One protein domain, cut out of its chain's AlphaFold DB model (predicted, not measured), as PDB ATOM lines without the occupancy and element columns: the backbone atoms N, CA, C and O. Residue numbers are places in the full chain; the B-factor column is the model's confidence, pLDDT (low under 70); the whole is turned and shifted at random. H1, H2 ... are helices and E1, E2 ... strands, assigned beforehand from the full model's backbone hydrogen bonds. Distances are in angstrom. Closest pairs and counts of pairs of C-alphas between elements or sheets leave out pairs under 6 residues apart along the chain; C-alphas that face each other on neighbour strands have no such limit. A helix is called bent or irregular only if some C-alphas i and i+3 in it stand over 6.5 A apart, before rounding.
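AT A GLANCE: This is residues 4 to 182 of the 244 residues of the protein "YkgJ family cysteine cluster protein" of Acidobacteria bacterium (UniProt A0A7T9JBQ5). A small sheet of three strands stands at one end of the domain and the helix H6 at the other, with the short helices H3 and H5 packed together between them. H2 runs from the sheet toward H3, H1 packs across H2, and long winding links make up much of the rest, among them residues 32 to 67 and 108 to 136. The printed part has 179 residues, with six named helices and three named strands in the order H1 E1 H2 H3 E2 E3 H4 H5 H6; the sheet, E1 E2 E3, is mixed. The class is mixed, helices and strands, with under half of the residues in named elements. The whole is compact, with a radius of gyration of the C-alphas of 17.2 A and spans of 56 by 38 by 31 A.

HOW THE PARTS SIT: In the sheet, E2, residues 89 to 94, is the inner strand. E3, residues 101 to 107, is its antiparallel neighbour in a hairpin, with N 92 and O 104 2.8 A apart, within hydrogen-bond range. E1, residues 13 to 15, is parallel to E2, with N 14 and O 91 at 2.9 A. H2, residues 16 to 31, only grazes the sheet with its residues 16 to 22; the closest C-alphas of H2 and E2 are those of Ala 16 and Ala 94, 5.5 A apart. H2 is irregular, but only just: C-alphas 17 and 20 are 6.9 A apart. H1, residues 4 to 10, touches residues 22 to 26 of H2, closest at the C-alphas of Leu 5 and Met 26, 6.9 A; their lines are about perpendicular at 72 degrees, only just past steep. H3, residues 68 to 72, only just touches residues 30 to 31 of H2, with 3 pairs of C-alphas within 8 A, the closest those of Ile 30 and Gly 72 at 7.1 A. E1, H2, H3 and E2 form a strand-helix-strand unit, two parallel neighbour strands with helices between, and its crossover is right-handed. H5, residues 147 to 155, touches H3, closest at the C-alphas of Ala 68 and Arg 153, 5.8 A. H4, residues 137 to 141, touches no helix, and H6, residues 164 to 181, is apart from each other named element. Each O i to N i+4 pair is within hydrogen-bond range in H1, H3, H4, H5 and H6, and 10 of 12 are in H2.

IN THESE COORDINATES: E3 measures 17.9 A from first to last C-alpha and E2 15.9 A. H6 measures 26.0 A, H2 23.0 A, H5 12.4 A and H1 10.1 A. H1 begins at C-alpha 4 (194.968, 156.519, 183.931), E2 at C-alpha 89 (182.156, 156.985, 171.211), and H6 ends at C-alpha 181 (157.539, 166.888, 191.486).

THE WHOLE: The two C-alphas farthest apart, those of Gly 98 and Glu 165, are 56.8 A apart. The printed part has no cut. The links H2 to H3, H3 to E2 and E3 to H4 are long. The mean pLDDT of the printed part is 92.1, and no printed residue is under 70.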
ATOM      1  N   GLU A   4     196.111 157.423 184.070       82.94
ATOM      2  CA  GLU A   4     194.968 156.519 183.931       82.94
ATOM      3  C   GLU A   4     193.820 157.187 183.158       82.94
ATOM      4  O   GLU A   4     193.273 156.612 182.218       82.94
ATOM      5  N   LEU A   5     193.530 158.459 183.454       84.81
ATOM      6  CA  LEU A   5     192.524 159.238 182.725       84.81
ATOM      7  C   LEU A   5     192.925 159.484 181.266       84.81
ATOM      8  O   LEU A   5     192.075 159.418 180.381       84.81
ATOM      9  N   VAL A   6     194.214 159.724 180.988       83.44
ATOM     10  CA  VAL A   6     194.727 159.796 179.607       83.44
ATOM     11  C   VAL A   6     194.441 158.489 178.875       83.44
ATOM     12  O   VAL A   6     193.941 158.514 177.750       83.44
ATOM     13  N   GLN A   7     194.726 157.354 179.510       84.50
ATOM     14  CA  GLN A   7     194.526 156.048 178.897       84.50
ATOM     15  C   GLN A   7     193.052 155.790 178.567       84.50
ATOM     16  O   GLN A   7     192.743 155.455 177.425       84.50
ATOM     17  N   ILE A   8     192.140 156.082 179.497       87.75
ATOM     18  CA  ILE A   8     190.688 155.966 179.285       87.75
ATOM     19  C   ILE A   8     190.230 156.786 178.067       87.75
ATOM     20  O   ILE A   8     189.433 156.314 177.255       87.75
ATOM     21  N   THR A   9     190.761 158.001 177.864       86.75
ATOM     22  CA  THR A   9     190.404 158.802 176.672       86.75
ATOM     23  C   THR A   9     190.825 158.170 175.351       86.75
ATOM     24  O   THR A   9     190.250 158.509 174.316       86.75
ATOM     25  N   ARG A  10     191.787 157.242 175.358       88.44
ATOM     26  CA  ARG A  10     192.313 156.552 174.172       88.44
ATOM     27  C   ARG A  10     191.638 155.206 173.915       88.44
ATOM     28  O   ARG A  10     191.608 154.784 172.759       88.44
ATOM     29  N   GLU A  11     191.057 154.593 174.938       90.31
ATOM     30  CA  GLU A  11     190.317 153.337 174.826       90.31
ATOM     31  C   GLU A  11     189.062 153.481 173.953       90.31
ATOM     32  O   GLU A  11     188.452 154.551 173.876       90.31
ATOM     33  N   LYS A  12     188.711 152.394 173.250       92.75
ATOM     34  CA  LYS A  12     187.450 152.280 172.497       92.75
ATOM     35  C   LYS A  12     186.337 151.741 173.393       92.75
ATOM     36  O   LYS A  12     185.205 152.196 173.297       92.75
ATOM     37  N   THR A  13     186.663 150.789 174.258       94.94
ATOM     38  CA  THR A  13     185.705 150.076 175.099       94.94
ATOM     39  C   THR A  13     185.964 150.351 176.574       94.94
ATOM     40  O   THR A  13     187.108 150.536 176.981       94.94
ATOM     41  N   ILE A  14     184.905 150.366 177.381       95.19
ATOM     42  CA  ILE A  14     184.979 150.424 178.845       95.19
ATOM     43  C   ILE A  14     184.086 149.310 179.397       95.19
ATOM     44  O   ILE A  14     182.914 149.219 179.040       95.19
ATOM     45  N   GLN A  15     184.624 148.474 180.286       95.88
ATOM     46  CA  GLN A  15     183.827 147.449 180.968       95.88
ATOM     47  C   GLN A  15     182.758 148.101 181.860       95.88
ATOM     48  O   GLN A  15     183.027 149.071 182.577       95.88
ATOM     49  N   ALA A  16     181.529 147.588 181.805       94.81
ATOM     50  CA  ALA A  16     180.360 148.198 182.433       94.81
ATOM     51  C   ALA A  16     180.498 148.348 183.958       94.81
ATOM     52  O   ALA A  16     179.996 149.318 184.529       94.81
ATOM     53  N   ASP A  17     181.204 147.428 184.614       93.44
ATOM     54  CA  ASP A  17     181.502 147.455 186.050       93.44
ATOM     55  C   ASP A  17     182.514 148.553 186.438       93.44
ATOM     56  O   ASP A  17     182.475 149.083 187.554       93.44
ATOM     57  N   LYS A  18     183.382 148.959 185.504       93.25
ATOM     58  CA  LYS A  18     184.357 150.045 185.674       93.25
ATOM     59  C   LYS A  18     183.782 151.418 185.359       93.25
ATOM     60  O   LYS A  18     184.249 152.401 185.938       93.25
ATOM     61  N   LEU A  19     182.752 151.496 184.508       92.31
ATOM     62  CA  LEU A  19     182.189 152.758 184.018       92.31
ATOM     63  C   LEU A  19     181.941 153.770 185.143       92.31
ATOM     64  O   LEU A  19     182.378 154.914 185.050       92.31
ATOM     65  N   ARG A  20     181.285 153.356 186.235       90.56
ATOM     66  CA  ARG A  20     180.960 154.256 187.352       90.56
ATOM     67  C   ARG A  20     182.205 154.917 187.949       90.56
ATOM     68  O   ARG A  20     182.195 156.119 188.205       90.56
ATOM     69  N   TRP A  21     183.266 154.145 188.169       92.19
ATOM     70  CA  TRP A  21     184.518 154.645 188.738       92.19
ATOM     71  C   TRP A  21     185.262 155.542 187.751       92.19
ATOM     72  O   TRP A  21     185.739 156.607 188.133       92.19
ATOM     73  N   THR A  22     185.272 155.165 186.474       92.12
ATOM     74  CA  THR A  22     185.827 155.970 185.382       92.12
ATOM     75  C   THR A  22     185.140 157.335 185.275       92.12
ATOM     76  O   THR A  22     185.812 158.369 185.247       92.12
ATOM     77  N   LEU A  23     183.802 157.366 185.271       91.50
ATOM     78  CA  LEU A  23     183.023 158.606 185.249       91.50
ATOM     79  C   LEU A  23     183.284 159.456 186.495       91.50
ATOM     80  O   LEU A  23     183.448 160.669 186.376       91.50
ATOM     81  N   TYR A  24     183.364 158.834 187.672       91.56
ATOM     82  CA  TYR A  24     183.661 159.534 188.919       91.56
ATOM     83  C   TYR A  24     185.052 160.188 188.895       91.56
ATOM     84  O   TYR A  24     185.168 161.375 189.185       91.56
ATOM     85  N   ALA A  25     186.090 159.468 188.464       91.88
ATOM     86  CA  ALA A  25     187.449 160.005 188.379       91.88
ATOM     87  C   ALA A  25     187.556 161.174 187.382       91.88
ATOM     88  O   ALA A  25     188.181 162.199 187.667       91.88
ATOM     89  N   MET A  26     186.898 161.067 186.221       91.69
ATOM     90  CA  MET A  26     186.816 162.177 185.266       91.69
ATOM     91  C   MET A  26     186.043 163.366 185.838       91.69
ATOM     92  O   MET A  26     186.463 164.509 185.659       91.69
ATOM     93  N   HIS A  27     184.931 163.112 186.533       90.25
ATOM     94  CA  HIS A  27     184.160 164.146 187.211       90.25
ATOM     95  C   HIS A  27     185.028 164.887 188.229       90.25
ATOM     96  O   HIS A  27     185.120 166.110 188.166       90.25
ATOM     97  N   GLU A  28     185.722 164.178 189.114       89.56
ATOM     98  CA  GLU A  28     186.635 164.801 190.071       89.56
ATOM     99  C   GLU A  28     187.716 165.642 189.381       89.56
ATOM    100  O   GLU A  28     187.938 166.782 189.782       89.56
ATOM    101  N   GLU A  29     188.350 165.150 188.312       90.25
ATOM    102  CA  GLU A  29     189.398 165.905 187.611       90.25
ATOM    103  C   GLU A  29     188.872 167.172 186.921       90.25
ATOM    104  O   GLU A  29     189.559 168.201 186.924       90.25
ATOM    105  N   ILE A  30     187.667 167.119 186.343       88.62
ATOM    106  CA  ILE A  30     187.005 168.294 185.763       88.62
ATOM    107  C   ILE A  30     186.673 169.282 186.880       88.62
ATOM    108  O   ILE A  30     187.133 170.424 186.854       88.62
ATOM    109  N   TRP A  31     185.934 168.838 187.896       87.25
ATOM    110  CA  TRP A  31     185.401 169.707 188.941       87.25
ATOM    111  C   TRP A  31     186.458 170.225 189.916       87.25
ATOM    112  O   TRP A  31     186.265 171.290 190.490       87.25
ATOM    113  N   ARG A  32     187.623 169.575 190.032       85.81
ATOM    114  CA  ARG A  32     188.787 170.098 190.768       85.81
ATOM    115  C   ARG A  32     189.315 171.414 190.191       85.81
ATOM    116  O   ARG A  32     189.925 172.199 190.915       85.81
ATOM    117  N   LYS A  33     189.133 171.637 188.887       83.75
ATOM    118  CA  LYS A  33     189.560 172.861 188.183       83.75
ATOM    119  C   LYS A  33     188.458 173.913 188.118       83.75
ATOM    120  O   LYS A  33     188.742 175.062 187.785       83.75
ATOM    121  N   LEU A  34     187.224 173.514 188.409       87.00
ATOM    122  CA  LEU A  34     186.077 174.402 188.495       87.00
ATOM    123  C   LEU A  34     185.961 174.936 189.910       87.00
ATOM    124  O   LEU A  34     186.478 174.359 190.868       87.00
ATOM    125  N   GLY A  35     185.294 176.071 190.052       81.62
ATOM    126  CA  GLY A  35     184.972 176.513 191.392       81.62
ATOM    127  C   GLY A  35     183.780 175.741 191.966       81.62
ATOM    128  O   GLY A  35     183.056 175.036 191.260       81.62
ATOM    129  N   ILE A  36     183.627 175.834 193.287       81.19
ATOM    130  CA  ILE A  36     182.711 174.985 194.052       81.19
ATOM    131  C   ILE A  36     181.266 175.217 193.576       81.19
ATOM    132  O   ILE A  36     180.794 176.359 193.633       81.19
ATOM    133  N   PRO A  37     180.534 174.167 193.152       81.31
ATOM    134  CA  PRO A  37     179.135 174.316 192.782       81.31
ATOM    135  C   PRO A  37     178.309 174.851 193.961       81.31
ATOM    136  O   PRO A  37     178.284 174.283 195.051       81.31
ATOM    137  N   GLN A  38     177.622 175.975 193.743       87.50
ATOM    138  CA  GLN A  38     176.785 176.616 194.769       87.50
ATOM    139  C   GLN A  38     175.444 175.894 194.978       87.50
ATOM    140  O   GLN A  38     174.837 175.995 196.052       87.50
ATOM    141  N   LEU A  39     174.988 175.181 193.947       90.38
ATOM    142  CA  LEU A  39     173.718 174.466 193.869       90.38
ATOM    143  C   LEU A  39     173.977 173.024 193.434       90.38
ATOM    144  O   LEU A  39     174.928 172.767 192.697       90.38
ATOM    145  N   ASP A  40     173.115 172.113 193.872       84.44
ATOM    146  CA  ASP A  40     173.151 170.712 193.463       84.44
ATOM    147  C   ASP A  40     172.776 170.578 191.983       84.44
ATOM    148  O   ASP A  40     171.624 170.777 191.608       84.44
ATOM    149  N   SER A  41     173.758 170.244 191.147       78.88
ATOM    150  CA  SER A  41     173.608 170.185 189.695       78.88
ATOM    151  C   SER A  41     172.754 169.031 189.172       78.88
ATOM    152  O   SER A  41     172.368 169.083 188.003       78.88
ATOM    153  N   GLU A  42     172.497 167.995 189.976       78.62
ATOM    154  CA  GLU A  42     171.698 166.836 189.552       78.62
ATOM    155  C   GLU A  42     170.211 167.184 189.466       78.62
ATOM    156  O   GLU A  42     169.526 166.771 188.533       78.62
ATOM    157  N   ASN A  43     169.736 168.008 190.401       85.12
ATOM    158  CA  ASN A  43     168.330 168.387 190.511       85.12
ATOM    159  C   ASN A  43     167.975 169.671 189.748       85.12
ATOM    160  O   ASN A  43     166.802 170.041 189.683       85.12
ATOM    161  N   LEU A  44     168.962 170.368 189.173       93.31
ATOM    162  CA  LEU A  44     168.690 171.600 188.437       93.31
ATOM    163  C   LEU A  44     167.926 171.321 187.135       93.31
ATOM    164  O   LEU A  44     168.355 170.476 186.339       93.31
ATOM    165  N   PRO A  45     166.862 172.097 186.864       94.81
ATOM    166  CA  PRO A  45     166.212 172.132 185.564       94.81
ATOM    167  C   PRO A  45     167.206 172.298 184.411       94.81
ATOM    168  O   PRO A  45     168.123 173.122 184.462       94.81
ATOM    169  N   HIS A  46     167.013 171.509 183.357       94.62
ATOM    170  CA  HIS A  46     167.793 171.581 182.117       94.62
ATOM    171  C   HIS A  46     166.988 172.161 180.944       94.62
ATOM    172  O   HIS A  46     167.534 172.297 179.850       94.62
ATOM    173  N   ARG A  47     165.728 172.537 181.193       94.50
ATOM    174  CA  ARG A  47     164.847 173.280 180.290       94.50
ATOM    175  C   ARG A  47     164.515 174.636 180.894       94.50
ATOM    176  O   ARG A  47     164.337 174.733 182.105       94.50
ATOM    177  N   VAL A  48     164.430 175.663 180.057       95.12
ATOM    178  CA  VAL A  48     164.164 177.050 180.453       95.12
ATOM    179  C   VAL A  48     162.775 177.187 181.074       95.12
ATOM    180  O   VAL A  48     162.623 177.883 182.072       95.12
ATOM    181  N   GLU A  49     161.780 176.481 180.535       94.31
ATOM    182  CA  GLU A  49     160.399 176.491 181.048       94.31
ATOM    183  C   GLU A  49     160.272 175.951 182.484       94.31
ATOM    184  O   GLU A  49     159.326 176.281 183.194       94.31
ATOM    185  N   GLU A  50     161.240 175.142 182.925       94.56
ATOM    186  CA  GLU A  50     161.282 174.556 184.264       94.56
ATOM    187  C   GLU A  50     162.151 175.359 185.244       94.56
ATOM    188  O   GLU A  50     162.326 174.929 186.384       94.56
ATOM    189  N   ASN A  51     162.736 176.485 184.820       96.19
ATOM    190  CA  ASN A  51     163.648 177.262 185.652       96.19
ATOM    191  C   ASN A  51     162.982 177.724 186.952       96.19
ATOM    192  O   ASN A  51     161.926 178.357 186.955       96.19
ATOM    193  N   VAL A  52     163.668 177.483 188.066       95.44
ATOM    194  CA  VAL A  52     163.266 177.942 189.399       95.44
ATOM    195  C   VAL A  52     164.317 178.827 190.047       95.44
ATOM    196  O   VAL A  52     164.024 179.474 191.049       95.44
ATOM    197  N   VAL A  53     165.530 178.903 189.490       94.44
ATOM    198  CA  VAL A  53     166.624 179.749 189.983       94.44
ATOM    199  C   VAL A  53     166.826 180.967 189.092       94.44
ATOM    200  O   VAL A  53     166.826 182.097 189.594       94.44
ATOM    201  N   THR A  54     167.000 180.721 187.797       93.94
ATOM    202  CA  THR A  54     167.320 181.699 186.760       93.94
ATOM    203  C   THR A  54     166.094 182.564 186.479       93.94
ATOM    204  O   THR A  54     165.035 182.027 186.160       93.94
ATOM    205  N   PRO A  55     166.198 183.897 186.594       90.19
ATOM    206  CA  PRO A  55     165.087 184.783 186.275       90.19
ATOM    207  C   PRO A  55     164.732 184.753 184.784       90.19
ATOM    208  O   PRO A  55     165.620 184.699 183.939       90.19
ATOM    209  N   GLU A  56     163.449 184.909 184.460       89.25
ATOM    210  CA  GLU A  56     162.933 184.911 183.078       89.25
ATOM    211  C   GLU A  56     163.572 185.991 182.180       89.25
ATOM    212  O   GLU A  56     163.716 185.812 180.976       89.25
ATOM    213  N   TRP A  57     164.002 187.113 182.764       88.00
ATOM    214  CA  TRP A  57     164.650 188.210 182.037       88.00
ATOM    215  C   TRP A  57     166.141 187.976 181.750       88.00
ATOM    216  O   TRP A  57     166.766 188.796 181.071       88.00
ATOM    217  N   MET A  58     166.743 186.913 182.289       90.44
ATOM    218  CA  MET A  58     168.154 186.615 182.067       90.44
ATOM    219  C   MET A  58     168.373 186.211 180.599       90.44
ATOM    220  O   MET A  58     167.687 185.319 180.101       90.44
ATOM    221  N   PRO A  59     169.308 186.851 179.872       89.00
ATOM    222  CA  PRO A  59     169.521 186.542 178.464       89.00
ATOM    223  C   PRO A  59     170.013 185.106 178.272       89.00
ATOM    224  O   PRO A  59     170.933 184.657 178.958       89.00
ATOM    225  N   VAL A  60     169.439 184.422 177.280       93.94
ATOM    226  CA  VAL A  60     169.860 183.080 176.864       93.94
ATOM    227  C   VAL A  60     171.287 183.146 176.299       93.94
ATOM    228  O   VAL A  60     171.518 183.860 175.318       93.94
ATOM    229  N   PRO A  61     172.264 182.432 176.888       92.56
ATOM    230  CA  PRO A  61     173.636 182.435 176.393       92.56
ATOM    231  C   PRO A  61     173.767 181.771 175.019       92.56
ATOM    232  O   PRO A  61     173.152 180.738 174.760       92.56
ATOM    233  N   ASP A  62     174.664 182.287 174.178       91.50
ATOM    234  CA  ASP A  62     175.090 181.577 172.972       91.50
ATOM    235  C   ASP A  62     176.063 180.441 173.344       91.50
ATOM    236  O   ASP A  62     177.139 180.645 173.920       91.50
ATOM    237  N   CYS A  63     175.696 179.204 173.010       86.38
ATOM    238  CA  CYS A  63     176.543 178.036 173.242       86.38
ATOM    239  C   CYS A  63     177.896 178.136 172.515       86.38
ATOM    240  O   CYS A  63     178.898 177.635 173.037       86.38
ATOM    241  N   GLN A  64     177.955 178.814 171.361       90.88
ATOM    242  CA  GLN A  64     179.178 179.008 170.573       90.88
ATOM    243  C   GLN A  64     180.145 180.030 171.188       90.88
ATOM    244  O   GLN A  64     181.267 180.187 170.703       90.88
ATOM    245  N   THR A  65     179.764 180.691 172.286       93.19
ATOM    246  CA  THR A  65     180.630 181.638 173.004       93.19
ATOM    247  C   THR A  65     181.105 181.122 174.359       93.19
ATOM    248  O   THR A  65     181.734 181.880 175.096       93.19
ATOM    249  N   CYS A  66     180.786 179.878 174.744       94.38
ATOM    250  CA  CYS A  66     181.274 179.340 176.016       94.38
ATOM    251  C   CYS A  66     181.622 177.853 176.050       94.38
ATOM    252  O   CYS A  66     182.580 177.497 176.725       94.38
ATOM    253  N   GLY A  67     180.854 176.961 175.419       94.12
ATOM    254  CA  GLY A  67     181.100 175.513 175.508       94.12
ATOM    255  C   GLY A  67     181.049 174.911 176.924       94.12
ATOM    256  O   GLY A  67     181.616 173.842 177.142       94.12
ATOM    257  N   ALA A  68     180.392 175.564 177.893       94.56
ATOM    258  CA  ALA A  68     180.389 175.132 179.298       94.56
ATOM    259  C   ALA A  68     179.811 173.716 179.494       94.56
ATOM    260  O   ALA A  68     180.385 172.910 180.222       94.56
ATOM    261  N   CYS A  69     178.718 173.365 178.804       92.81
ATOM    262  CA  CYS A  69     178.145 172.014 178.854       92.81
ATOM    263  C   CYS A  69     179.083 170.951 178.259       92.81
ATOM    264  O   CYS A  69     179.237 169.878 178.837       92.81
ATOM    265  N   CYS A  70     179.790 171.274 177.171       94.81
ATOM    266  CA  CYS A  70     180.790 170.391 176.574       94.81
ATOM    267  C   CYS A  70     181.975 170.131 177.516       94.81
ATOM    268  O   CYS A  70     182.563 169.053 177.468       94.81
ATOM    269  N   GLY A  71     182.327 171.096 178.369       93.19
ATOM    270  CA  GLY A  71     183.339 170.924 179.410       93.19
ATOM    271  C   GLY A  71     182.828 170.185 180.648       93.19
ATOM    272  O   GLY A  71     183.570 169.399 181.221       93.19
ATOM    273  N   GLY A  72     181.582 170.426 181.062       90.25
ATOM    274  CA  GLY A  72     181.062 169.968 182.356       90.25
ATOM    275  C   GLY A  72     180.414 168.582 182.367       90.25
ATOM    276  O   GLY A  72     180.469 167.897 183.385       90.25
ATOM    277  N   PHE A  73     179.796 168.141 181.269       89.44
ATOM    278  CA  PHE A  73     179.152 166.824 181.225       89.44
ATOM    279  C   PHE A  73     180.163 165.730 180.938       89.44
ATOM    280  O   PHE A  73     180.649 165.642 179.820       89.44
ATOM    281  N   VAL A  74     180.460 164.891 181.928       85.94
ATOM    282  CA  VAL A  74     181.412 163.776 181.794       85.94
ATOM    283  C   VAL A  74     180.829 162.627 180.968       85.94
ATOM    284  O   VAL A  74     181.549 162.009 180.191       85.94
ATOM    285  N   ALA A  75     179.527 162.374 181.115       89.75
ATOM    286  CA  ALA A  75     178.800 161.305 180.444       89.75
ATOM    287  C   ALA A  75     177.743 161.912 179.516       89.75
ATOM    288  O   ALA A  75     176.749 162.456 179.990       89.75
ATOM    289  N   VAL A  76     177.975 161.838 178.205       94.56
ATOM    290  CA  VAL A  76     176.973 162.171 177.184       94.56
ATOM    291  C   VAL A  76     176.662 160.879 176.435       94.56
ATOM    292  O   VAL A  76     177.492 160.478 175.617       94.56
ATOM    293  N   PRO A  77     175.555 160.191 176.756       95.00
ATOM    294  CA  PRO A  77     175.182 158.972 176.070       95.00
ATOM    295  C   PRO A  77     174.728 159.270 174.641       95.00
ATOM    296  O   PRO A  77     174.281 160.383 174.347       95.00
ATOM    297  N   THR A  78     174.836 158.261 173.787       94.94
ATOM    298  CA  THR A  78     174.253 158.246 172.445       94.94
ATOM    299  C   THR A  78     173.251 157.103 172.369       94.94
ATOM    300  O   THR A  78     173.553 155.990 172.803       94.94
ATOM    301  N   GLU A  79     172.067 157.376 171.845       92.56
ATOM    302  CA  GLU A  79     171.037 156.376 171.567       92.56
ATOM    303  C   GLU A  79     171.303 155.714 170.198       92.56
ATOM    304  O   GLU A  79     172.056 156.274 169.400       92.56
ATOM    305  N   PRO A  80     170.736 154.528 169.901       91.19
ATOM    306  CA  PRO A  80     170.956 153.843 168.620       91.19
ATOM    307  C   PRO A  80     170.611 154.691 167.384       91.19
ATOM    308  O   PRO A  80     171.269 154.561 166.357       91.19
ATOM    309  N   ASP A  81     169.628 155.588 167.509       89.50
ATOM    310  CA  ASP A  81     169.176 156.481 166.434       89.50
ATOM    311  C   ASP A  81     169.966 157.806 166.344       89.50
ATOM    312  O   ASP A  81     169.691 158.635 165.473       89.50
ATOM    313  N   ASP A  82     170.927 158.050 167.244       92.31
ATOM    314  CA  ASP A  82     171.782 159.239 167.172       92.31
ATOM    315  C   ASP A  82     172.864 159.064 166.085       92.31
ATOM    316  O   ASP A  82     173.613 158.089 166.084       92.31
ATOM    317  N   ASP A  83     173.029 160.061 165.208       90.06
ATOM    318  CA  ASP A  83     174.031 160.053 164.123       90.06
ATOM    319  C   ASP A  83     175.424 160.507 164.610       90.06
ATOM    320  O   ASP A  83     176.028 161.466 164.120       90.06
ATOM    321  N   VAL A  84     175.922 159.854 165.662       90.69
ATOM    322  CA  VAL A  84     177.267 160.094 166.201       90.69
ATOM    323  C   VAL A  84     178.196 158.961 165.757       90.69
ATOM    324  O   VAL A  84     177.913 157.803 166.064       90.69
ATOM    325  N   PRO A  85     179.335 159.254 165.094       88.94
ATOM    326  CA  PRO A  85     180.251 158.216 164.627       88.94
ATOM    327  C   PRO A  85     180.745 157.310 165.762       88.94
ATOM    328  O   PRO A  85     181.219 157.792 166.794       88.94
ATOM    329  N   GLU A  86     180.684 155.992 165.561       89.06
ATOM    330  CA  GLU A  86     180.995 155.001 166.599       89.06
ATOM    331  C   GLU A  86     182.430 155.126 167.131       89.06
ATOM    332  O   GLU A  86     182.681 154.950 168.322       89.06
ATOM    333  N   GLU A  87     183.389 155.483 166.275       89.94
ATOM    334  CA  GLU A  87     184.796 155.687 166.635       89.94
ATOM    335  C   GLU A  87     185.032 156.898 167.562       89.94
ATOM    336  O   GLU A  87     186.069 157.014 168.242       89.94
ATOM    337  N   GLU A  88     184.057 157.806 167.610       91.62
ATOM    338  CA  GLU A  88     184.031 158.971 168.488       91.62
ATOM    339  C   GLU A  88     183.355 158.672 169.836       91.62
ATOM    340  O   GLU A  88     183.450 159.487 170.761       91.62
ATOM    341  N   CYS A  89     182.789 157.473 169.993       95.06
ATOM    342  CA  CYS A  89     182.156 156.985 171.211       95.06
ATOM    343  C   CYS A  89     183.006 155.926 171.929       95.06
ATOM    344  O   CYS A  89     183.829 155.223 171.344       95.06
ATOM    345  N   TRP A  90     182.826 155.852 173.244       96.50
ATOM    346  CA  TRP A  90     183.158 154.675 174.025       96.50
ATOM    347  C   TRP A  90     182.010 153.688 173.912       96.50
ATOM    348  O   TRP A  90     180.857 154.069 174.114       96.50
ATOM    349  N   GLU A  91     182.334 152.429 173.658       96.50
ATOM    350  CA  GLU A  91     181.397 151.320 173.801       96.50
ATOM    351  C   GLU A  91     181.485 150.781 175.222       96.50
ATOM    352  O   GLU A  91     182.552 150.379 175.693       96.50
ATOM    353  N   ILE A  92     180.359 150.791 175.925       96.88
ATOM    354  CA  ILE A  92     180.277 150.179 177.240       96.88
ATOM    355  C   ILE A  92     179.909 148.729 177.037       96.88
ATOM    356  O   ILE A  92     178.848 148.435 176.492       96.88
ATOM    357  N   VAL A  93     180.793 147.844 177.469       96.88
ATOM    358  CA  VAL A  93     180.661 146.412 177.230       96.88
ATOM    359  C   VAL A  93     180.392 145.663 178.526       96.88
ATOM    360  O   VAL A  93     180.900 146.035 179.584       96.88
ATOM    361  N   ALA A  94     179.573 144.624 178.449       95.88
ATOM    362  CA  ALA A  94     179.330 143.673 179.526       95.88
ATOM    363  C   ALA A  94     179.539 142.247 179.003       95.88
ATOM    364  O   ALA A  94     179.534 142.033 177.794       95.88
ATOM    365  N   GLY A  95     179.715 141.283 179.906       93.56
ATOM    366  CA  GLY A  95     180.059 139.900 179.560       93.56
ATOM    367  C   GLY A  95     181.498 139.543 179.934       93.56
ATOM    368  O   GLY A  95     182.220 140.351 180.520       93.56
ATOM    369  N   GLU A  96     181.880 138.303 179.648       90.44
ATOM    370  CA  GLU A  96     183.243 137.806 179.850       90.44
ATOM    371  C   GLU A  96     184.110 138.070 178.610       90.44
ATOM    372  O   GLU A  96     183.601 138.343 177.524       90.44
ATOM    373  N   GLU A  97     185.433 138.001 178.775       88.56
ATOM    374  CA  GLU A  97     186.385 138.233 177.685       88.56
ATOM    375  C   GLU A  97     186.150 137.252 176.523       88.56
ATOM    376  O   GLU A  97     186.234 136.036 176.697       88.56
ATOM    377  N   GLY A  98     185.880 137.786 175.330       87.94
ATOM    378  CA  GLY A  98     185.563 137.018 174.124       87.94
ATOM    379  C   GLY A  98     184.067 136.807 173.873       87.94
ATOM    380  O   GLY A  98     183.708 136.353 172.787       87.94
ATOM    381  N   GLU A  99     183.208 137.162 174.830       90.88
ATOM    382  CA  GLU A  99     181.742 137.094 174.734       90.88
ATOM    383  C   GLU A  99     181.093 138.435 175.127       90.88
ATOM    384  O   GLU A  99     179.957 138.488 175.607       90.88
ATOM    385  N   GLU A 100     181.819 139.543 174.951       94.38
ATOM    386  CA  GLU A 100     181.314 140.863 175.295       94.38
ATOM    387  C   GLU A 100     180.220 141.365 174.344       94.38
ATOM    388  O   GLU A 100     180.280 141.200 173.125       94.38
ATOM    389  N   TYR A 101     179.261 142.092 174.909       94.44
ATOM    390  CA  TYR A 101     178.199 142.783 174.183       94.44
ATOM    391  C   TYR A 101     178.091 144.242 174.632       94.44
ATOM    392  O   TYR A 101     178.354 144.585 175.788       94.44
ATOM    393  N   VAL A 102     177.710 145.121 173.703       95.56
ATOM    394  CA  VAL A 102     177.571 146.561 173.958       95.56
ATOM    395  C   VAL A 102     176.239 146.832 174.656       95.56
ATOM    396  O   VAL A 102     175.189 146.430 174.168       95.56
ATOM    397  N   VAL A 103     176.282 147.534 175.788       96.75
ATOM    398  CA  VAL A 103     175.099 147.897 176.587       96.75
ATOM    399  C   VAL A 103     174.808 149.394 176.605       96.75
ATOM    400  O   VAL A 103     173.685 149.768 176.924       96.75
ATOM    401  N   ASP A 104     175.789 150.239 176.275       97.00
ATOM    402  CA  ASP A 104     175.628 151.683 176.073       97.00
ATOM    403  C   ASP A 104     176.741 152.232 175.180       97.00
ATOM    404  O   ASP A 104     177.804 151.620 175.024       97.00
ATOM    405  N   ARG A 105     176.543 153.457 174.690       96.44
ATOM    406  CA  ARG A 105     177.587 154.274 174.076       96.44
ATOM    407  C   ARG A 105     177.615 155.671 174.680       96.44
ATOM    408  O   ARG A 105     176.574 156.239 174.998       96.44
ATOM    409  N   TYR A 106     178.817 156.224 174.839       96.69
ATOM    410  CA  TYR A 106     179.023 157.588 175.335       96.69
ATOM    411  C   TYR A 106     180.043 158.329 174.483       96.69
ATOM    412  O   TYR A 106     181.096 157.780 174.170       96.69
ATOM    413  N   ILE A 107     179.802 159.604 174.185       95.88
ATOM    414  CA  ILE A 107     180.779 160.440 173.479       95.88
ATOM    415  C   ILE A 107     182.085 160.505 174.277       95.88
ATOM    416  O   ILE A 107     182.099 160.865 175.461       95.88
ATOM    417  N   ARG A 108     183.204 160.224 173.603       95.06
ATOM    418  CA  ARG A 108     184.542 160.260 174.204       95.06
ATOM    419  C   ARG A 108     184.936 161.663 174.646       95.06
ATOM    420  O   ARG A 108     184.399 162.691 174.217       95.06
ATOM    421  N   ARG A 109     185.959 161.719 175.495       94.88
ATOM    422  CA  ARG A 109     186.523 162.970 176.014       94.88
ATOM    423  C   ARG A 109     187.889 163.248 175.399       94.88
ATOM    424  O   ARG A 109     188.636 162.328 175.075       94.88
ATOM    425  N   ARG A 110     188.221 164.526 175.220       93.12
ATOM    426  CA  ARG A 110     189.543 164.963 174.758       93.12
ATOM    427  C   ARG A 110     190.584 164.679 175.829       93.12
ATOM    428  O   ARG A 110     190.387 165.009 176.993       93.12
ATOM    429  N   GLU A 111     191.736 164.178 175.406       91.50
ATOM    430  CA  GLU A 111     192.872 163.913 176.292       91.50
ATOM    431  C   GLU A 111     193.394 165.181 176.992       91.50
ATOM    432  O   GLU A 111     193.880 165.132 178.109       91.50
ATOM    433  N   SER A 112     193.321 166.358 176.374       89.69
ATOM    434  CA  SER A 112     193.945 167.558 176.951       89.69
ATOM    435  C   SER A 112     193.247 168.087 178.206       89.69
ATOM    436  O   SER A 112     193.895 168.620 179.109       89.69
ATOM    437  N   ASP A 113     191.920 168.012 178.231       90.25
ATOM    438  CA  ASP A 113     191.089 168.763 179.174       90.25
ATOM    439  C   ASP A 113     189.812 168.035 179.596       90.25
ATOM    440  O   ASP A 113     189.007 168.610 180.325       90.25
ATOM    441  N   LEU A 114     189.627 166.788 179.153       93.69
ATOM    442  CA  LEU A 114     188.413 166.005 179.356       93.69
ATOM    443  C   LEU A 114     187.143 166.732 178.910       93.69
ATOM    444  O   LEU A 114     186.078 166.415 179.422       93.69
ATOM    445  N   ALA A 115     187.207 167.687 177.977       94.69
ATOM    446  CA  ALA A 115     186.011 168.223 177.332       94.69
ATOM    447  C   ALA A 115     185.478 167.234 176.279       94.69
ATOM    448  O   ALA A 115     186.159 166.280 175.907       94.69
ATOM    449  N   CYS A 116     184.263 167.452 175.779       95.62
ATOM    450  CA  CYS A 116     183.687 166.659 174.690       95.62
ATOM    451  C   CYS A 116     184.640 166.577 173.482       95.62
ATOM    452  O   CYS A 116     185.172 167.603 173.044       95.62
ATOM    453  N   LYS A 117     184.831 165.374 172.914       95.25
ATOM    454  CA  LYS A 117     185.720 165.139 171.760       95.25
ATOM    455  C   LYS A 117     185.360 165.982 170.529       95.25
ATOM    456  O   LYS A 117     186.255 166.434 169.814       95.25
ATOM    457  N   HIS A 118     184.076 166.295 170.348       95.19
ATOM    458  CA  HIS A 118     183.584 167.129 169.244       95.19
ATOM    459  C   HIS A 118     183.658 168.638 169.495       95.19
ATOM    460  O   HIS A 118     183.348 169.419 168.591       95.19
ATOM    461  N   LEU A 119     184.065 169.080 170.688       95.81
ATOM    462  CA  LEU A 119     184.292 170.497 170.938       95.81
ATOM    463  C   LEU A 119     185.523 170.950 170.140       95.81
ATOM    464  O   LEU A 119     186.606 170.376 170.257       95.81
ATOM    465  N   TRP A 120     185.390 172.011 169.351       95.94
ATOM    466  CA  TRP A 120     186.509 172.800 168.846       95.94
ATOM    467  C   TRP A 120     186.591 174.085 169.659       95.94
ATOM    468  O   TRP A 120     185.599 174.795 169.808       95.94
ATOM    469  N   GLY A 121     187.784 174.389 170.165       94.69
ATOM    470  CA  GLY A 121     188.055 175.579 170.963       94.69
ATOM    471  C   GLY A 121     188.178 175.240 172.444       94.69
ATOM    472  O   GLY A 121     188.130 174.068 172.842       94.69
ATOM    473  N   GLY A 122     188.379 176.285 173.242       93.50
ATOM    474  CA  GLY A 122     188.483 176.204 174.696       93.50
ATOM    475  C   GLY A 122     187.194 176.662 175.366       93.50
ATOM    476  O   GLY A 122     186.557 177.613 174.908       93.50
ATOM    477  N   VAL A 123     186.828 175.995 176.461       94.19
ATOM    478  CA  VAL A 123     185.705 176.423 177.302       94.19
ATOM    479  C   VAL A 123     185.944 177.861 177.781       94.19
ATOM    480  O   VAL A 123     187.059 178.227 178.142       94.19
ATOM    481  N   GLY A 124     184.897 178.682 177.735       93.38
ATOM    482  CA  GLY A 124     184.935 180.114 178.033       93.38
ATOM    483  C   GLY A 124     185.363 181.018 176.877       93.38
ATOM    484  O   GLY A 124     185.380 182.235 177.041       93.38
ATOM    485  N   GLY A 125     185.685 180.450 175.713       93.06
ATOM    486  CA  GLY A 125     185.980 181.194 174.492       93.06
ATOM    487  C   GLY A 125     184.967 180.941 173.377       93.06
ATOM    488  O   GLY A 125     183.915 180.332 173.572       93.06
ATOM    489  N   LYS A 126     185.324 181.379 172.165       95.94
ATOM    490  CA  LYS A 126     184.598 180.994 170.952       95.94
ATOM    491  C   LYS A 126     184.822 179.507 170.684       95.94
ATOM    492  O   LYS A 126     185.968 179.060 170.588       95.94
ATOM    493  N   VAL A 127     183.732 178.765 170.543       96.44
ATOM    494  CA  VAL A 127     183.739 177.318 170.339       96.44
ATOM    495  C   VAL A 127     182.846 176.909 169.175       96.44
ATOM    496  O   VAL A 127     181.991 177.661 168.711       96.44
ATOM    497  N   THR A 128     183.033 175.686 168.698       95.88
ATOM    498  CA  THR A 128     182.179 175.063 167.682       95.88
ATOM    499  C   THR A 128     181.975 173.599 168.041       95.88
ATOM    500  O   THR A 128     182.930 172.926 168.424       95.88
ATOM    501  N   CYS A 129     180.746 173.095 167.937       93.69
ATOM    502  CA  CYS A 129     180.493 171.658 168.004       93.69
ATOM    503  C   CYS A 129     180.642 171.083 166.596       93.69
ATOM    504  O   CYS A 129     179.962 171.543 165.683       93.69
ATOM    505  N   LYS A 130     181.518 170.091 166.412       93.38
ATOM    506  CA  LYS A 130     181.721 169.450 165.102       93.38
ATOM    507  C   LYS A 130     180.519 168.626 164.624       93.38
ATOM    508  O   LYS A 130     180.435 168.367 163.436       93.38
ATOM    509  N   ILE A 131     179.625 168.259 165.539       92.69
ATOM    510  CA  ILE A 131     178.388 167.503 165.286       92.69
ATOM    511  C   ILE A 131     177.163 168.330 165.701       92.69
ATOM    512  O   ILE A 131     176.283 167.836 166.387       92.69
ATOM    513  N   TYR A 132     177.150 169.647 165.451       90.25
ATOM    514  CA  TYR A 132     176.107 170.524 166.013       90.25
ATOM    515  C   TYR A 132     174.684 170.128 165.580       90.25
ATOM    516  O   TYR A 132     173.769 170.159 166.411       90.25
ATOM    517  N   ASP A 133     174.528 169.751 164.313       89.81
ATOM    518  CA  ASP A 133     173.252 169.336 163.725       89.81
ATOM    519  C   ASP A 133     172.916 167.872 164.059       89.81
ATOM    520  O   ASP A 133     171.743 167.534 164.224       89.81
ATOM    521  N   ASP A 134     173.946 167.061 164.311       91.75
ATOM    522  CA  ASP A 134     173.874 165.624 164.628       91.75
ATOM    523  C   ASP A 134     174.045 165.357 166.132       91.75
ATOM    524  O   ASP A 134     174.424 164.275 166.571       91.75
ATOM    525  N   ARG A 135     173.793 166.375 166.967       92.94
ATOM    526  CA  ARG A 135     173.935 166.256 168.423       92.94
ATOM    527  C   ARG A 135     173.076 165.102 168.943       92.94
ATOM    528  O   ARG A 135     171.909 165.029 168.547       92.94
ATOM    529  N   PRO A 136     173.583 164.305 169.900       94.38
ATOM    530  CA  PRO A 136     172.775 163.268 170.514       94.38
ATOM    531  C   PRO A 136     171.618 163.876 171.305       94.38
ATOM    532  O   PRO A 136     171.691 165.040 171.734       94.38
ATOM    533  N   ASN A 137     170.582 163.080 171.553       91.75
ATOM    534  CA  ASN A 137     169.372 163.504 172.257       91.75
ATOM    535  C   ASN A 137     169.666 164.280 173.560       91.75
ATOM    536  O   ASN A 137     169.159 165.392 173.737       91.75
ATOM    537  N   MET A 138     170.582 163.799 174.420       91.69
ATOM    538  CA  MET A 138     170.965 164.500 175.665       91.69
ATOM    539  C   MET A 138     171.425 165.951 175.417       91.69
ATOM    540  O   MET A 138     171.131 166.853 176.202       91.69
ATOM    541  N   CYS A 139     172.152 166.199 174.327       93.25
ATOM    542  CA  CYS A 139     172.628 167.532 173.966       93.25
ATOM    543  C   CYS A 139     171.555 168.413 173.307       93.25
ATOM    544  O   CYS A 139     171.748 169.631 173.246       93.25
ATOM    545  N   ARG A 140     170.466 167.827 172.790       91.38
ATOM    546  CA  ARG A 140     169.319 168.553 172.219       91.38
ATOM    547  C   ARG A 140     168.314 168.966 173.287       91.38
ATOM    548  O   ARG A 140     167.859 170.102 173.259       91.38
ATOM    549  N   VAL A 141     168.001 168.076 174.231       91.25
ATOM    550  CA  VAL A 141     167.035 168.356 175.313       91.25
ATOM    551  C   VAL A 141     167.562 169.349 176.347       91.25
ATOM    552  O   VAL A 141     166.782 169.929 177.097       91.25
ATOM    553  N   PHE A 142     168.881 169.537 176.405       93.94
ATOM    554  CA  PHE A 142     169.511 170.555 177.232       93.94
ATOM    555  C   PHE A 142     169.383 171.941 176.588       93.94
ATOM    556  O   PHE A 142     169.950 172.200 175.524       93.94
ATOM    557  N   GLU A 143     168.714 172.860 177.278       94.94
ATOM    558  CA  GLU A 143     168.480 174.212 176.782       94.94
ATOM    559  C   GLU A 143     169.478 175.215 177.367       94.94
ATOM    560  O   GLU A 143     169.731 175.277 178.580       94.94
ATOM    561  N   ALA A 144     170.047 176.042 176.488       95.00
ATOM    562  CA  ALA A 144     170.812 177.208 176.904       95.00
ATOM    563  C   ALA A 144     169.909 178.158 177.703       95.00
ATOM    564  O   ALA A 144     168.763 178.383 177.334       95.00
ATOM    565  N   GLY A 145     170.424 178.713 178.801       95.62
ATOM    566  CA  GLY A 145     169.639 179.570 179.698       95.62
ATOM    567  C   GLY A 145     168.841 178.811 180.765       95.62
ATOM    568  O   GLY A 145     168.206 179.430 181.613       95.62
ATOM    569  N   SER A 146     168.888 177.476 180.774       96.69
ATOM    570  CA  SER A 146     168.349 176.694 181.890       96.69
ATOM    571  C   SER A 146     169.145 176.907 183.188       96.69
ATOM    572  O   SER A 146     170.317 177.302 183.171       96.69
ATOM    573  N   ASP A 147     168.552 176.571 184.330       96.69
ATOM    574  CA  ASP A 147     169.206 176.612 185.639       96.69
ATOM    575  C   ASP A 147     170.523 175.831 185.661       96.69
ATOM    576  O   ASP A 147     171.539 176.312 186.182       96.69
ATOM    577  N   ARG A 148     170.534 174.648 185.038       95.50
ATOM    578  CA  ARG A 148     171.733 173.818 184.887       95.50
ATOM    579  C   ARG A 148     172.765 174.469 183.963       95.50
ATOM    580  O   ARG A 148     173.960 174.386 184.248       95.50
ATOM    581  N   CYS A 149     172.339 175.171 182.909       95.69
ATOM    582  CA  CYS A 149     173.229 175.968 182.055       95.69
ATOM    583  C   CYS A 149     173.950 177.062 182.846       95.69
ATOM    584  O   CYS A 149     175.183 177.129 182.821       95.69
ATOM    585  N   HIS A 150     173.210 177.869 183.604       95.19
ATOM    586  CA  HIS A 150     173.794 178.937 184.410       95.19
ATOM    587  C   HIS A 150     174.671 178.404 185.550       95.19
ATOM    588  O   HIS A 150     175.723 178.970 185.843       95.19
ATOM    589  N   ALA A 151     174.307 177.277 186.171       94.12
ATOM    590  CA  ALA A 151     175.147 176.648 187.190       94.12
ATOM    591  C   ALA A 151     176.498 176.181 186.637       94.12
ATOM    592  O   ALA A 151     177.529 176.447 187.257       94.12
ATOM    593  N   LEU A 152     176.515 175.559 185.454       93.69
ATOM    594  CA  LEU A 152     177.762 175.202 184.779       93.69
ATOM    595  C   LEU A 152     178.578 176.451 184.442       93.69
ATOM    596  O   LEU A 152     179.766 176.511 184.741       93.69
ATOM    597  N   ARG A 153     177.949 177.485 183.873       94.69
ATOM    598  CA  ARG A 153     178.633 178.741 183.527       94.69
ATOM    599  C   ARG A 153     179.280 179.398 184.749       94.69
ATOM    600  O   ARG A 153     180.435 179.807 184.652       94.69
ATOM    601  N   ARG A 154     178.604 179.412 185.901       93.94
ATOM    602  CA  ARG A 154     179.184 179.846 187.184       93.94
ATOM    603  C   ARG A 154     180.366 178.980 187.622       93.94
ATOM    604  O   ARG A 154     181.394 179.530 187.998       93.94
ATOM    605  N   ALA A 155     180.262 177.653 187.534       92.94
ATOM    606  CA  ALA A 155     181.358 176.742 187.889       92.94
ATOM    607  C   ALA A 155     182.618 176.970 187.028       92.94
ATOM    608  O   ALA A 155     183.739 176.908 187.534       92.94
ATOM    609  N   PHE A 156     182.432 177.316 185.749       93.00
ATOM    610  CA  PHE A 156     183.497 177.719 184.824       93.00
ATOM    611  C   PHE A 156     183.941 179.190 184.971       93.00
ATOM    612  O   PHE A 156     184.800 179.638 184.214       93.00
ATOM    613  N   GLY A 157     183.370 179.959 185.904       93.19
ATOM    614  CA  GLY A 157     183.703 181.374 186.112       93.19
ATOM    615  C   GLY A 157     183.256 182.308 184.980       93.19
ATOM    616  O   GLY A 157     183.747 183.428 184.872       93.19
ATOM    617  N   LEU A 158     182.336 181.857 184.124       93.31
ATOM    618  CA  LEU A 158     181.780 182.631 183.004       93.31
ATOM    619  C   LEU A 158     180.650 183.561 183.439       93.31
ATOM    620  O   LEU A 158     180.239 184.447 182.693       93.31
ATOM    621  N   GLU A 159     180.141 183.325 184.641       93.25
ATOM    622  CA  GLU A 159     179.158 184.143 185.325       93.25
ATOM    623  C   GLU A 159     179.587 184.318 186.778       93.25
ATOM    624  O   GLU A 159     180.227 183.422 187.340       93.25
ATOM    625  N   PRO A 160     179.241 185.455 187.403       93.19
ATOM    626  CA  PRO A 160     179.489 185.634 188.818       93.19
ATOM    627  C   PRO A 160     178.718 184.590 189.625       93.19
ATOM    628  O   PRO A 160     177.613 184.172 189.269       93.19
ATOM    629  N   TYR A 161     179.295 184.207 190.756       94.19
ATOM    630  CA  TYR A 161     178.560 183.447 191.748       94.19
ATOM    631  C   TYR A 161     177.351 184.215 192.264       94.19
ATOM    632  O   TYR A 161     177.364 185.442 192.363       94.19
ATOM    633  N   LEU A 162     176.317 183.457 192.622       93.94
ATOM    634  CA  LEU A 162     175.184 183.982 193.365       93.94
ATOM    635  C   LEU A 162     175.694 184.604 194.661       93.94
ATOM    636  O   LEU A 162     176.600 184.051 195.301       93.94
ATOM    637  N   SER A 163     175.086 185.721 195.063       94.94
ATOM    638  CA  SER A 163     175.274 186.234 196.414       94.94
ATOM    639  C   SER A 163     174.858 185.165 197.433       94.94
ATOM    640  O   SER A 163     174.133 184.221 197.111       94.94
ATOM    641  N   VAL A 164     175.320 185.284 198.678       94.69
ATOM    642  CA  VAL A 164     174.945 184.328 199.733       94.69
ATOM    643  C   VAL A 164     173.422 184.280 199.901       94.69
ATOM    644  O   VAL A 164     172.852 183.195 200.006       94.69
ATOM    645  N   GLU A 165     172.767 185.439 199.857       96.38
ATOM    646  CA  GLU A 165     171.312 185.585 199.958       96.38
ATOM    647  C   GLU A 165     170.598 184.912 198.777       96.38
ATOM    648  O   GLU A 165     169.728 184.061 198.987       96.38
ATOM    649  N   ASP A 166     171.032 185.196 197.546       95.12
ATOM    650  CA  ASP A 166     170.460 184.593 196.335       95.12
ATOM    651  C   ASP A 166     170.677 183.079 196.296       95.12
ATOM    652  O   ASP A 166     169.799 182.335 195.862       95.12
ATOM    653  N   MET A 167     171.832 182.602 196.768       94.56
ATOM    654  CA  MET A 167     172.142 181.178 196.849       94.56
ATOM    655  C   MET A 167     171.195 180.462 197.817       94.56
ATOM    656  O   MET A 167     170.689 179.391 197.483       94.56
ATOM    657  N   PHE A 168     170.930 181.026 198.999       95.38
ATOM    658  CA  PHE A 168     169.976 180.432 199.941       95.38
ATOM    659  C   PHE A 168     168.551 180.432 199.379       95.38
ATOM    660  O   PHE A 168     167.881 179.400 199.438       95.38
ATOM    661  N   ALA A 169     168.117 181.536 198.770       95.38
ATOM    662  CA  ALA A 169     166.811 181.613 198.119       95.38
ATOM    663  C   ALA A 169     166.687 180.614 196.954       95.38
ATOM    664  O   ALA A 169     165.658 179.960 196.796       95.38
ATOM    665  N   ALA A 170     167.738 180.452 196.147       95.06
ATOM    666  CA  ALA A 170     167.794 179.469 195.068       95.06
ATOM    667  C   ALA A 170     167.707 178.028 195.589       95.06
ATOM    668  O   ALA A 170     166.953 177.230 195.040       95.06
ATOM    669  N   ARG A 171     168.424 177.694 196.672       94.44
ATOM    670  CA  ARG A 171     168.342 176.366 197.309       94.44
ATOM    671  C   ARG A 171     166.941 176.063 197.825       94.44
ATOM    672  O   ARG A 171     166.484 174.936 197.677       94.44
ATOM    673  N   GLN A 172     166.267 177.057 198.397       94.62
ATOM    674  CA  GLN A 172     164.896 176.896 198.871       94.62
ATOM    675  C   GLN A 172     163.923 176.648 197.709       94.62
ATOM    676  O   GLN A 172     163.190 175.666 197.746       94.62
ATOM    677  N   ARG A 173     163.989 177.457 196.640       95.06
ATOM    678  CA  ARG A 173     163.178 177.257 195.424       95.06
ATOM    679  C   ARG A 173     163.418 175.885 194.789       95.06
ATOM    680  O   ARG A 173     162.472 175.210 194.402       95.06
ATOM    681  N   LEU A 174     164.677 175.444 194.724       93.38
ATOM    682  CA  LEU A 174     165.029 174.126 194.195       93.38
ATOM    683  C   LEU A 174     164.457 172.992 195.051       93.38
ATOM    684  O   LEU A 174     163.940 172.016 194.516       93.38
ATOM    685  N   LYS A 175     164.522 173.125 196.379       92.31
ATOM    686  CA  LYS A 175     163.929 172.153 197.297       92.31
ATOM    687  C   LYS A 175     162.416 172.043 197.084       92.31
ATOM    688  O   LYS A 175     161.916 170.936 196.927       92.31
ATOM    689  N   GLU A 176     161.715 173.173 197.027       93.56
ATOM    690  CA  GLU A 176     160.267 173.223 196.787       93.56
ATOM    691  C   GLU A 176     159.890 172.618 195.429       93.56
ATOM    692  O   GLU A 176     158.916 171.876 195.334       93.56
ATOM    693  N   HIS A 177     160.689 172.871 194.387       91.38
ATOM    694  CA  HIS A 177     160.511 172.277 193.059       91.38
ATOM    695  C   HIS A 177     160.617 170.750 193.073       91.38
ATOM    696  O   HIS A 177     159.761 170.059 192.524       91.38
ATOM    697  N   VAL A 178     161.653 170.218 193.726       88.56
ATOM    698  CA  VAL A 178     161.855 168.767 193.860       88.56
ATOM    699  C   VAL A 178     160.722 168.137 194.674       88.56
ATOM    700  O   VAL A 178     160.198 167.095 194.288       88.56
ATOM    701  N   GLU A 179     160.295 168.780 195.763       90.06
ATOM    702  CA  GLU A 179     159.163 168.320 196.577       90.06
ATOM    703  C   GLU A 179     157.842 168.341 195.789       90.06
ATOM    704  O   GLU A 179     157.058 167.396 195.886       90.06
ATOM    705  N   ALA A 180     157.612 169.366 194.960       88.19
ATOM    706  CA  ALA A 180     156.416 169.492 194.126       88.19
ATOM    707  C   ALA A 180     156.342 168.447 193.001       88.19
ATOM    708  O   ALA A 180     155.242 168.014 192.653       88.19
ATOM    709  N   LYS A 181     157.487 168.000 192.457       81.12
ATOM    710  CA  LYS A 181     157.539 166.888 191.486       81.12
ATOM    711  C   LYS A 181     157.142 165.537 192.105       81.12
ATOM    712  O   LYS A 181     156.756 164.629 191.372       81.12
ATOM    713  N   GLY A 182     157.147 165.422 193.435       77.44
ATOM    714  CA  GLY A 182     156.693 164.238 194.161       77.44
ATOM    715  C   GLY A 182     157.661 163.054 194.088       77.44
ATOM    716  O   GLY A 182     158.729 163.107 193.481       77.44
TER     717      GLY A 182